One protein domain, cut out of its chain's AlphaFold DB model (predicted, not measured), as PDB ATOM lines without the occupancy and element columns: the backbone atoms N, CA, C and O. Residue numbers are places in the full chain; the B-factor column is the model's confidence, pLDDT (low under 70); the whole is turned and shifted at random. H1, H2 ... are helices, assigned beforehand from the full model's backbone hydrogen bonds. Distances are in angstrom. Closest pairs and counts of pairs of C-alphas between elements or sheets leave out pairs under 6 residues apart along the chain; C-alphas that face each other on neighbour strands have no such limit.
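Overview. This is residues 9 to 84 of the 86 residues of an uncharacterized protein of Hungatella hathewayi (UniProt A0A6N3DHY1). The domain is a long helical hairpin with a short tail: H2, the longest helix with 29 residues, folds back beside H1 after a tight link, and the two make the body. Residues 74 to 84, of which 75 to 82 belong to the short helix H3, stick out past the end of the hairpin opposite that link, so that the tail adds to the length. The printed part has 76 residues, with three named helices in the order H1, H2, H3 and no named strand, and its class is all helix. The whole is extended, with a radius of gyration of the C-alphas of 17.9 A, and it is a rod with spans of 61 by 18 by 18 A.

Along the chain. H2 takes residues 42 to 70, Pro 42 to Thr 70, and measures 42.3 A from first to last C-alpha, from (213.187, 210.090, 268.581) to (190.826, 231.015, 239.462). H1 takes residues 9 to 36 and measures 39.2 A, its C-alpha 9 being at (206.969, 232.439, 239.669). H1 has a kink of 31 degrees near residue 20. H3 takes residues 75 to 82 and measures 11.4 A, ending with C-alpha 82 at (204.514, 223.978, 223.717).

Arrangement. H2 and H1 form a helical hairpin. They touch, with 17 pairs of C-alphas within 8 A, and their closest C-alphas, those of Glu 26 and Asn 49, are 5.7 A apart. Their lines stand at a shallow tilt of 31 degrees, and they run opposite ways, with 9.9 A from centre to centre. H3 touches no helix: it is apart from H1 and also from H2, which it follows in the chain. In H2 every O i to N i+4 pair is within hydrogen-bond range, while in H1 22 of 24 such pairs are and in H3 2 of 4, beside 3 of 5 O i to N i+3 pairs in H3.

Size, cuts and confidence. The two C-alphas farthest apart, those of Glu 38 and Lys 84, are 61.7 A apart, while the first and last printed C-alphas, those of Asp 9 and Lys 84, are 23.0 A apart. Residues 34 to 39, of which 34 to 36 belong to H1, and residues 74 to 84 stand free; without them the body spans 47 by 16 by 14 A. The printed part has no cut, and the links from H1 to H2, five residues, and from H2 to H3, four residues, are both tight. The mean pLDDT of the printed part is 80.3, and residues 73 to 84 are under 70; the mean of H3 is 53.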
ATOM      1  N   ASP A   9     206.236 231.855 238.548       78.12
ATOM      2  CA  ASP A   9     206.969 232.439 239.669       78.12
ATOM      3  C   ASP A   9     206.347 232.010 241.006       78.12
ATOM      4  O   ASP A   9     207.065 231.707 241.959       78.12
ATOM      5  N   LEU A  10     205.016 231.920 241.087       80.62
ATOM      6  CA  LEU A  10     204.307 231.403 242.257       80.62
ATOM      7  C   LEU A  10     204.677 229.941 242.551       80.62
ATOM      8  O   LEU A  10     205.015 229.636 243.693       80.62
ATOM      9  N   SER A  11     204.653 229.052 241.551       79.00
ATOM     10  CA  SER A  11     205.047 227.643 241.718       79.00
ATOM     11  C   SER A  11     206.490 227.509 242.217       79.00
ATOM     12  O   SER A  11     206.753 226.771 243.169       79.00
ATOM     13  N   ILE A  12     207.428 228.249 241.613       79.25
ATOM     14  CA  ILE A  12     208.848 228.243 242.005       79.25
ATOM     15  C   ILE A  12     209.004 228.742 243.443       79.25
ATOM     16  O   ILE A  12     209.688 228.111 244.252       79.25
ATOM     17  N   ASN A  13     208.334 229.846 243.780       77.62
ATOM     18  CA  ASN A  13     208.379 230.413 245.121       77.62
ATOM     19  C   ASN A  13     207.783 229.458 246.157       77.62
ATOM     20  O   ASN A  13     208.390 229.280 247.206       77.62
ATOM     21  N   ILE A  14     206.662 228.790 245.871       79.31
ATOM     22  CA  ILE A  14     206.093 227.764 246.758       79.31
ATOM     23  C   ILE A  14     207.098 226.635 246.995       79.31
ATOM     24  O   ILE A  14     207.319 226.253 248.144       79.31
ATOM     25  N   GLY A  15     207.763 226.154 245.941       75.62
ATOM     26  CA  GLY A  15     208.829 225.160 246.061       75.62
ATOM     27  C   GLY A  15     209.971 225.634 246.970       75.62
ATOM     28  O   GLY A  15     210.290 224.974 247.958       75.62
ATOM     29  N   HIS A  16     210.544 226.809 246.701       76.75
ATOM     30  CA  HIS A  16     211.647 227.375 247.490       76.75
ATOM     31  C   HIS A  16     211.270 227.671 248.952       76.75
ATOM     32  O   HIS A  16     212.033 227.354 249.873       76.75
ATOM     33  N   PHE A  17     210.092 228.258 249.184       75.31
ATOM     34  CA  PHE A  17     209.587 228.528 250.529       75.31
ATOM     35  C   PHE A  17     209.295 227.236 251.283       75.31
ATOM     36  O   PHE A  17     209.628 227.158 252.461       75.31
ATOM     37  N   SER A  18     208.763 226.203 250.623       76.44
ATOM     38  CA  SER A  18     208.485 224.923 251.284       76.44
ATOM     39  C   SER A  18     209.740 224.296 251.895       76.44
ATOM     40  O   SER A  18     209.686 223.819 253.023       76.44
ATOM     41  N   ILE A  19     210.890 224.384 251.216       75.75
ATOM     42  CA  ILE A  19     212.170 223.856 251.714       75.75
ATOM     43  C   ILE A  19     212.679 224.687 252.899       75.75
ATOM     44  O   ILE A  19     213.060 224.146 253.936       75.75
ATOM     45  N   THR A  20     212.677 226.014 252.757       78.69
ATOM     46  CA  THR A  20     213.210 226.919 253.789       78.69
ATOM     47  C   THR A  20     212.353 226.898 255.056       78.69
ATOM     48  O   THR A  20     212.877 226.853 256.171       78.69
ATOM     49  N   GLU A  21     211.031 226.905 254.898       82.38
ATOM     50  CA  GLU A  21     210.085 226.876 256.009       82.38
ATOM     51  C   GLU A  21     209.986 225.485 256.642       82.38
ATOM     52  O   GLU A  21     209.820 225.417 257.854       82.38
ATOM     53  N   ALA A  22     210.202 224.387 255.902       82.19
ATOM     54  CA  ALA A  22     210.265 223.043 256.490       82.19
ATOM     55  C   ALA A  22     211.350 222.930 257.574       82.19
ATOM     56  O   ALA A  22     211.110 222.355 258.632       82.19
ATOM     57  N   HIS A  23     212.524 223.537 257.370       83.38
ATOM     58  CA  HIS A  23     213.575 223.553 258.394       83.38
ATOM     59  C   HIS A  23     213.201 224.384 259.626       83.38
ATOM     60  O   HIS A  23     213.512 224.004 260.757       83.38
ATOM     61  N   LYS A  24     212.531 225.526 259.436       88.06
ATOM     62  CA  LYS A  24     212.034 226.336 260.559       88.06
ATOM     63  C   LYS A  24     210.951 225.586 261.328       88.06
ATOM     64  O   LYS A  24     210.998 225.549 262.554       88.06
ATOM     65  N   LEU A  25     210.033 224.951 260.610       87.56
ATOM     66  CA  LEU A  25     208.935 224.173 261.162       87.56
ATOM     67  C   LEU A  25     209.455 222.971 261.960       87.56
ATOM     68  O   LEU A  25     209.025 222.763 263.088       87.56
ATOM     69  N   GLU A  26     210.462 222.264 261.443       88.81
ATOM     70  CA  GLU A  26     211.155 221.190 262.163       88.81
ATOM     71  C   GLU A  26     211.774 221.688 263.482       88.81
ATOM     72  O   GLU A  26     211.672 221.034 264.522       88.81
ATOM     73  N   ASN A  27     212.397 222.870 263.473       90.25
ATOM     74  CA  ASN A  27     212.966 223.462 264.684       90.25
ATOM     75  C   ASN A  27     211.889 223.849 265.707       90.25
ATOM     76  O   ASN A  27     212.088 223.637 266.903       90.25
ATOM     77  N   GLU A  28     210.750 224.384 265.266       91.69
ATOM     78  CA  GLU A  28     209.632 224.705 266.159       91.69
ATOM     79  C   GLU A  28     208.979 223.445 266.740       91.69
ATOM     80  O   GLU A  28     208.695 223.403 267.937       91.69
ATOM     81  N   VAL A  29     208.834 222.376 265.949       90.75
ATOM     82  CA  VAL A  29     208.371 221.071 266.448       90.75
ATOM     83  C   VAL A  29     209.325 220.533 267.517       90.75
ATOM     84  O   VAL A  29     208.871 220.109 268.579       90.75
ATOM     85  N   LYS A  30     210.645 220.606 267.293       89.75
ATOM     86  CA  LYS A  30     211.652 220.204 268.291       89.75
ATOM     87  C   LYS A  30     211.568 221.033 269.572       89.75
ATOM     88  O   LYS A  30     211.609 220.463 270.661       89.75
ATOM     89  N   LYS A  31     211.426 222.359 269.464       91.19
ATOM     90  CA  LYS A  31     211.258 223.247 270.629       91.19
ATOM     91  C   LYS A  31     209.998 222.899 271.412       91.19
ATOM     92  O   LYS A  31     210.076 222.724 272.624       91.19
ATOM     93  N   CYS A  32     208.869 222.743 270.725       90.19
ATOM     94  CA  CYS A  32     207.602 222.355 271.336       90.19
ATOM     95  C   CYS A  32     207.735 221.007 272.059       90.19
ATOM     96  O   CYS A  32     207.412 220.898 273.241       90.19
ATOM     97  N   ALA A  33     208.324 220.007 271.400       88.81
ATOM     98  CA  ALA A  33     208.577 218.710 272.011       88.81
ATOM     99  C   ALA A  33     209.468 218.826 273.260       88.81
ATOM    100  O   ALA A  33     209.126 218.264 274.289       88.81
ATOM    101  N   SER A  34     210.549 219.615 273.225       87.50
ATOM    102  CA  SER A  34     211.408 219.817 274.405       87.50
ATOM    103  C   SER A  34     210.726 220.546 275.567       87.50
ATOM    104  O   SER A  34     211.140 220.390 276.710       87.50
ATOM    105  N   GLN A  35     209.699 221.355 275.286       91.44
ATOM    106  CA  GLN A  35     208.964 222.111 276.302       91.44
ATOM    107  C   GLN A  35     207.886 221.270 276.987       91.44
ATOM    108  O   GLN A  35     207.654 221.440 278.181       91.44
ATOM    109  N   TYR A  36     207.218 220.392 276.235       89.06
ATOM    110  CA  TYR A  36     206.021 219.691 276.708       89.06
ATOM    111  C   TYR A  36     206.191 218.173 276.834       89.06
ATOM    112  O   TYR A  36     205.354 217.525 277.459       89.06
ATOM    113  N   CYS A  37     207.263 217.596 276.284       87.94
ATOM    114  CA  CYS A  37     207.532 216.162 276.314       87.94
ATOM    115  C   CYS A  37     208.917 215.889 276.918       87.94
ATOM    116  O   CYS A  37     209.936 215.995 276.240       87.94
ATOM    117  N   GLU A  38     208.949 215.473 278.185       80.88
ATOM    118  CA  GLU A  38     210.189 215.222 278.940       80.88
ATOM    119  C   GLU A  38     211.041 214.076 278.341       80.88
ATOM    120  O   GLU A  38     212.265 214.091 278.448       80.88
ATOM    121  N   TYR A  39     210.405 213.124 277.639       84.12
ATOM    122  CA  TYR A  39     211.048 211.944 277.033       84.12
ATOM    123  C   TYR A  39     210.403 211.528 275.702       84.12
ATOM    124  O   TYR A  39     209.959 210.390 275.547       84.12
ATOM    125  N   ILE A  40     210.293 212.444 274.736       87.56
ATOM    126  CA  ILE A  40     209.771 212.057 273.418       87.56
ATOM    127  C   ILE A  40     210.697 211.029 272.748       87.56
ATOM    128  O   ILE A  40     211.909 211.225 272.664       87.56
ATOM    129  N   ASP A  41     210.114 209.935 272.258       91.56
ATOM    130  CA  ASP A  41     210.828 208.952 271.446       91.56
ATOM    131  C   ASP A  41     211.334 209.630 270.150       91.56
ATOM    132  O   ASP A  41     210.537 210.266 269.445       91.56
ATOM    133  N   PRO A  42     212.634 209.522 269.808       90.38
ATOM    134  CA  PRO A  42     213.187 210.090 268.581       90.38
ATOM    135  C   PRO A  42     212.461 209.669 267.296       90.38
ATOM    136  O   PRO A  42     212.320 210.487 266.385       90.38
ATOM    137  N   GLU A  43     211.964 208.432 267.211       92.88
ATOM    138  CA  GLU A  43     211.218 207.951 266.043       92.88
ATOM    139  C   GLU A  43     209.824 208.582 265.969       92.88
ATOM    140  O   GLU A  43     209.362 208.951 264.886       92.88
ATOM    141  N   VAL A  44     209.182 208.813 267.119       90.69
ATOM    142  CA  VAL A  44     207.922 209.571 267.178       90.69
ATOM    143  C   VAL A  44     208.158 211.018 266.754       90.69
ATOM    144  O   VAL A  44     207.402 211.547 265.943       90.69
ATOM    145  N   LEU A  45     209.231 211.657 267.228       91.00
ATOM    146  CA  LEU A  45     209.578 213.023 266.829       91.00
ATOM    147  C   LEU A  45     209.861 213.124 265.321       91.00
ATOM    148  O   LEU A  45     209.454 214.089 264.673       91.00
ATOM    149  N   LYS A  46     210.528 212.122 264.742       90.75
ATOM    150  CA  LYS A  46     210.768 212.034 263.299       90.75
ATOM    151  C   LYS A  46     209.465 211.887 262.511       90.75
ATOM    152  O   LYS A  46     209.292 212.582 261.511       90.75
ATOM    153  N   LEU A  47     208.546 211.040 262.977       91.94
ATOM    154  CA  LEU A  47     207.222 210.884 262.377       91.94
ATOM    155  C   LEU A  47     206.430 212.196 262.427       91.94
ATOM    156  O   LEU A  47     205.914 212.628 261.401       91.94
ATOM    157  N   VAL A  48     206.390 212.863 263.584       90.69
ATOM    158  CA  VAL A  48     205.704 214.155 263.747       90.69
ATOM    159  C   VAL A  48     206.284 215.201 262.795       90.69
ATOM    160  O   VAL A  48     205.526 215.848 262.077       90.69
ATOM    161  N   ASN A  49     207.612 215.331 262.726       89.50
ATOM    162  CA  ASN A  49     208.267 216.251 261.790       89.50
ATOM    163  C   ASN A  49     207.888 215.959 260.333       89.50
ATOM    164  O   ASN A  49     207.564 216.879 259.581       89.50
ATOM    165  N   HIS A  50     207.891 214.685 259.936       90.19
ATOM    166  CA  HIS A  50     207.492 214.289 258.590       90.19
ATOM    167  C   HIS A  50     206.033 214.661 258.294       90.19
ATOM    168  O   HIS A  50     205.769 215.323 257.292       90.19
ATOM    169  N   SER A  51     205.102 214.304 259.183       90.56
ATOM    170  CA  SER A  51     203.675 214.590 259.011       90.56
ATOM    171  C   SER A  51     203.377 216.089 258.958       90.56
ATOM    172  O   SER A  51     202.565 216.529 258.147       90.56
ATOM    173  N   VAL A  52     204.043 216.886 259.795       88.94
ATOM    174  CA  VAL A  52     203.881 218.344 259.819       88.94
ATOM    175  C   VAL A  52     204.394 218.973 258.517       88.94
ATOM    176  O   VAL A  52     203.695 219.794 257.921       88.94
ATOM    177  N   ASN A  53     205.561 218.547 258.028       87.00
ATOM    178  CA  ASN A  53     206.106 219.024 256.754       87.00
ATOM    179  C   ASN A  53     205.225 218.625 255.559       87.00
ATOM    180  O   ASN A  53     204.982 219.441 254.671       87.00
ATOM    181  N   GLU A  54     204.702 217.397 255.548       87.75
ATOM    182  CA  GLU A  54     203.797 216.935 254.493       87.75
ATOM    183  C   GLU A  54     202.485 217.734 254.482       87.75
ATOM    184  O   GLU A  54     202.022 218.166 253.424       87.75
ATOM    185  N   ALA A  55     201.898 217.982 255.658       88.31
ATOM    186  CA  ALA A  55     200.687 218.786 255.788       88.31
ATOM    187  C   ALA A  55     200.905 220.226 255.297       88.31
ATOM    188  O   ALA A  55     200.066 220.763 254.569       88.31
ATOM    189  N   TYR A  56     202.047 220.829 255.642       86.06
ATOM    190  CA  TYR A  56     202.416 222.166 255.181       86.06
ATOM    191  C   TYR A  56     202.546 222.228 253.654       86.06
ATOM    192  O   TYR A  56     201.941 223.090 253.013       86.06
ATOM    193  N   PHE A  57     203.253 221.268 253.053       85.12
ATOM    194  CA  PHE A  57     203.387 221.182 251.599       85.12
ATOM    195  C   PHE A  57     202.025 221.024 250.905       85.12
ATOM    196  O   PHE A  57     201.707 221.773 249.983       85.12
ATOM    197  N   ARG A  58     201.170 220.112 251.393       86.00
ATOM    198  CA  ARG A  58     199.815 219.907 250.852       86.00
ATOM    199  C   ARG A  58     198.968 221.179 250.909       86.00
ATOM    200  O   ARG A  58     198.226 221.453 249.961       86.00
ATOM    201  N   ALA A  59     199.068 221.958 251.986       87.00
ATOM    202  CA  ALA A  59     198.357 223.227 252.108       87.00
ATOM    203  C   ALA A  59     198.806 224.229 251.032       87.00
ATOM    204  O   ALA A  59     197.959 224.796 250.339       87.00
ATOM    205  N   LEU A  60     200.119 224.388 250.831       84.94
ATOM    206  CA  LEU A  60     200.666 225.278 249.804       84.94
ATOM    207  C   LEU A  60     200.257 224.852 248.387       84.94
ATOM    208  O   LEU A  60     199.750 225.678 247.627       84.94
ATOM    209  N   SER A  61     200.385 223.567 248.044       83.00
ATOM    210  CA  SER A  61     199.962 223.056 246.729       83.00
ATOM    211  C   SER A  61     198.457 223.212 246.493       83.00
ATOM    212  O   SER A  61     198.016 223.433 245.367       83.00
ATOM    213  N   THR A  62     197.643 223.129 247.549       86.50
ATOM    214  CA  THR A  62     196.195 223.364 247.444       86.50
ATOM    215  C   THR A  62     195.895 224.826 247.114       86.50
ATOM    216  O   THR A  62     195.062 225.097 246.247       86.50
ATOM    217  N   MET A  63     196.588 225.771 247.760       83.81
ATOM    218  CA  MET A  63     196.466 227.200 247.445       83.81
ATOM    219  C   MET A  63     196.913 227.491 246.010       83.81
ATOM    220  O   MET A  63     196.216 228.193 245.281       83.81
ATOM    221  N   GLU A  64     198.030 226.903 245.581       84.00
ATOM    222  CA  GLU A  64     198.528 227.008 244.209       84.00
ATOM    223  C   GLU A  64     197.485 226.543 243.186       84.00
ATOM    224  O   GLU A  64     197.190 227.253 242.223       84.00
ATOM    225  N   LEU A  65     196.886 225.370 243.411       83.50
ATOM    226  CA  LEU A  65     195.865 224.811 242.530       83.50
ATOM    227  C   LEU A  65     194.614 225.697 242.474       83.50
ATOM    228  O   LEU A  65     194.048 225.894 241.398       83.50
ATOM    229  N   ALA A  66     194.174 226.230 243.616       82.00
ATOM    230  CA  ALA A  66     193.027 227.130 243.680       82.00
ATOM    231  C   ALA A  66     193.281 228.422 242.890       82.00
ATOM    232  O   ALA A  66     192.409 228.868 242.141       82.00
ATOM    233  N   LEU A  67     194.486 228.989 243.005       82.38
ATOM    234  CA  LEU A  67     194.897 230.165 242.240       82.38
ATOM    235  C   LEU A  67     194.935 229.853 240.744       82.38
ATOM    236  O   LEU A  67     194.281 230.547 239.972       82.38
ATOM    237  N   LYS A  68     195.595 228.761 240.339       79.88
ATOM    238  CA  LYS A  68     195.631 228.299 238.941       79.88
ATOM    239  C   LYS A  68     194.225 228.183 238.346       79.88
ATOM    240  O   LYS A  68     193.955 228.772 237.306       79.88
ATOM    241  N   LYS A  69     193.298 227.518 239.046       80.12
ATOM    242  CA  LYS A  69     191.894 227.415 238.607       80.12
ATOM    243  C   LYS A  69     191.197 228.772 238.498       80.12
ATOM    244  O   LYS A  69     190.440 228.986 237.560       80.12
ATOM    245  N   THR A  70     191.440 229.676 239.445       79.88
ATOM    246  CA  THR A  70     190.826 231.015 239.462       79.88
ATOM    247  C   THR A  70     191.271 231.856 238.266       79.88
ATOM    248  O   THR A  70     190.455 232.555 237.675       79.88
ATOM    249  N   PHE A  71     192.540 231.743 237.873       79.75
ATOM    250  CA  PHE A  71     193.099 232.431 236.707       79.75
ATOM    251  C   PHE A  71     192.849 231.695 235.380       79.75
ATOM    252  O   PHE A  71     193.410 232.074 234.360       79.75
ATOM    253  N   GLY A  72     192.024 230.642 235.364       73.69
ATOM    254  CA  GLY A  72     191.702 229.913 234.133       73.69
ATOM    255  C   GLY A  72     192.861 229.083 233.572       73.69
ATOM    256  O   GLY A  72     192.858 228.766 232.386       73.69
ATOM    257  N   TYR A  73     193.843 228.719 234.402       66.69
ATOM    258  CA  TYR A  73     194.920 227.813 234.009       66.69
ATOM    259  C   TYR A  73     194.341 226.423 233.726       66.69
ATOM    260  O   TYR A  73     193.930 225.710 234.649       66.69
ATOM    261  N   ASP A  74     194.344 226.032 232.455       63.94
ATOM    262  CA  ASP A  74     194.023 224.683 232.006       63.94
ATOM    263  C   ASP A  74     195.324 223.955 231.612       63.94
ATOM    264  O   ASP A  74     195.993 224.366 230.656       63.94
ATOM    265  N   PRO A  75     195.729 222.891 232.332       59.59
ATOM    266  CA  PRO A  75     196.938 222.138 232.010       59.59
ATOM    267  C   PRO A  75     196.899 221.458 230.628       59.59
ATOM    268  O   PRO A  75     197.959 221.062 230.140       59.59
ATOM    269  N   GLU A  76     195.734 221.322 229.984       57.34
ATOM    270  CA  GLU A  76     195.641 220.830 228.604       57.34
ATOM    271  C   GLU A  76     196.012 221.902 227.568       57.34
ATOM    272  O   GLU A  76     196.636 221.578 226.561       57.34
ATOM    273  N   VAL A  77     195.731 223.181 227.833       54.72
ATOM    274  CA  VAL A  77     196.018 224.291 226.901       54.72
ATOM    275  C   VAL A  77     197.524 224.552 226.778       54.72
ATOM    276  O   VAL A  77     198.023 224.777 225.678       54.72
ATOM    277  N   VAL A  78     198.273 224.421 227.876       52.09
ATOM    278  CA  VAL A  78     199.737 224.631 227.907       52.09
ATOM    279  C   VAL A  78     200.488 223.610 227.055       52.09
ATOM    280  O   VAL A  78     201.489 223.940 226.423       52.09
ATOM    281  N   LYS A  79     200.003 222.362 227.008       50.22
ATOM    282  CA  LYS A  79     200.610 221.315 226.175       50.22
ATOM    283  C   LYS A  79     200.488 221.634 224.686       50.22
ATOM    284  O   LYS A  79     201.426 221.395 223.939       50.22
ATOM    285  N   VAL A  80     199.364 222.222 224.275       51.56
ATOM    286  CA  VAL A  80     199.096 222.563 222.869       51.56
ATOM    287  C   VAL A  80     199.942 223.746 222.390       51.56
ATOM    288  O   VAL A  80     200.241 223.833 221.202       51.56
ATOM    289  N   GLU A  81     200.322 224.669 223.275       49.00
ATOM    290  CA  GLU A  81     201.203 225.788 222.914       49.00
ATOM    291  C   GLU A  81     202.677 225.366 222.840       49.00
ATOM    292  O   GLU A  81     203.362 225.759 221.900       49.00
ATOM    293  N   ALA A  82     203.141 224.493 223.741       50.16
ATOM    294  CA  ALA A  82     204.514 223.978 223.717       50.16
ATOM    295  C   ALA A  82     204.821 223.107 222.480       50.16
ATOM    296  O   ALA A  82     205.926 223.160 221.956       50.16
ATOM    297  N   GLU A  83     203.842 222.350 221.974       50.56
ATOM    298  CA  GLU A  83     203.985 221.524 220.758       50.56
ATOM    299  C   GLU A  83     203.883 222.326 219.445       50.56
ATOM    300  O   GLU A  83     204.089 221.774 218.368       50.56
ATOM    301  N   LYS A  84     203.537 223.620 219.500       50.03
ATOM    302  CA  LYS A  84     203.476 224.501 218.318       50.03
ATOM    303  C   LYS A  84     204.744 225.327 218.101       50.03
ATOM    304  O   LYS A  84     204.853 225.973 217.059       50.03
TER     305      LYS A  84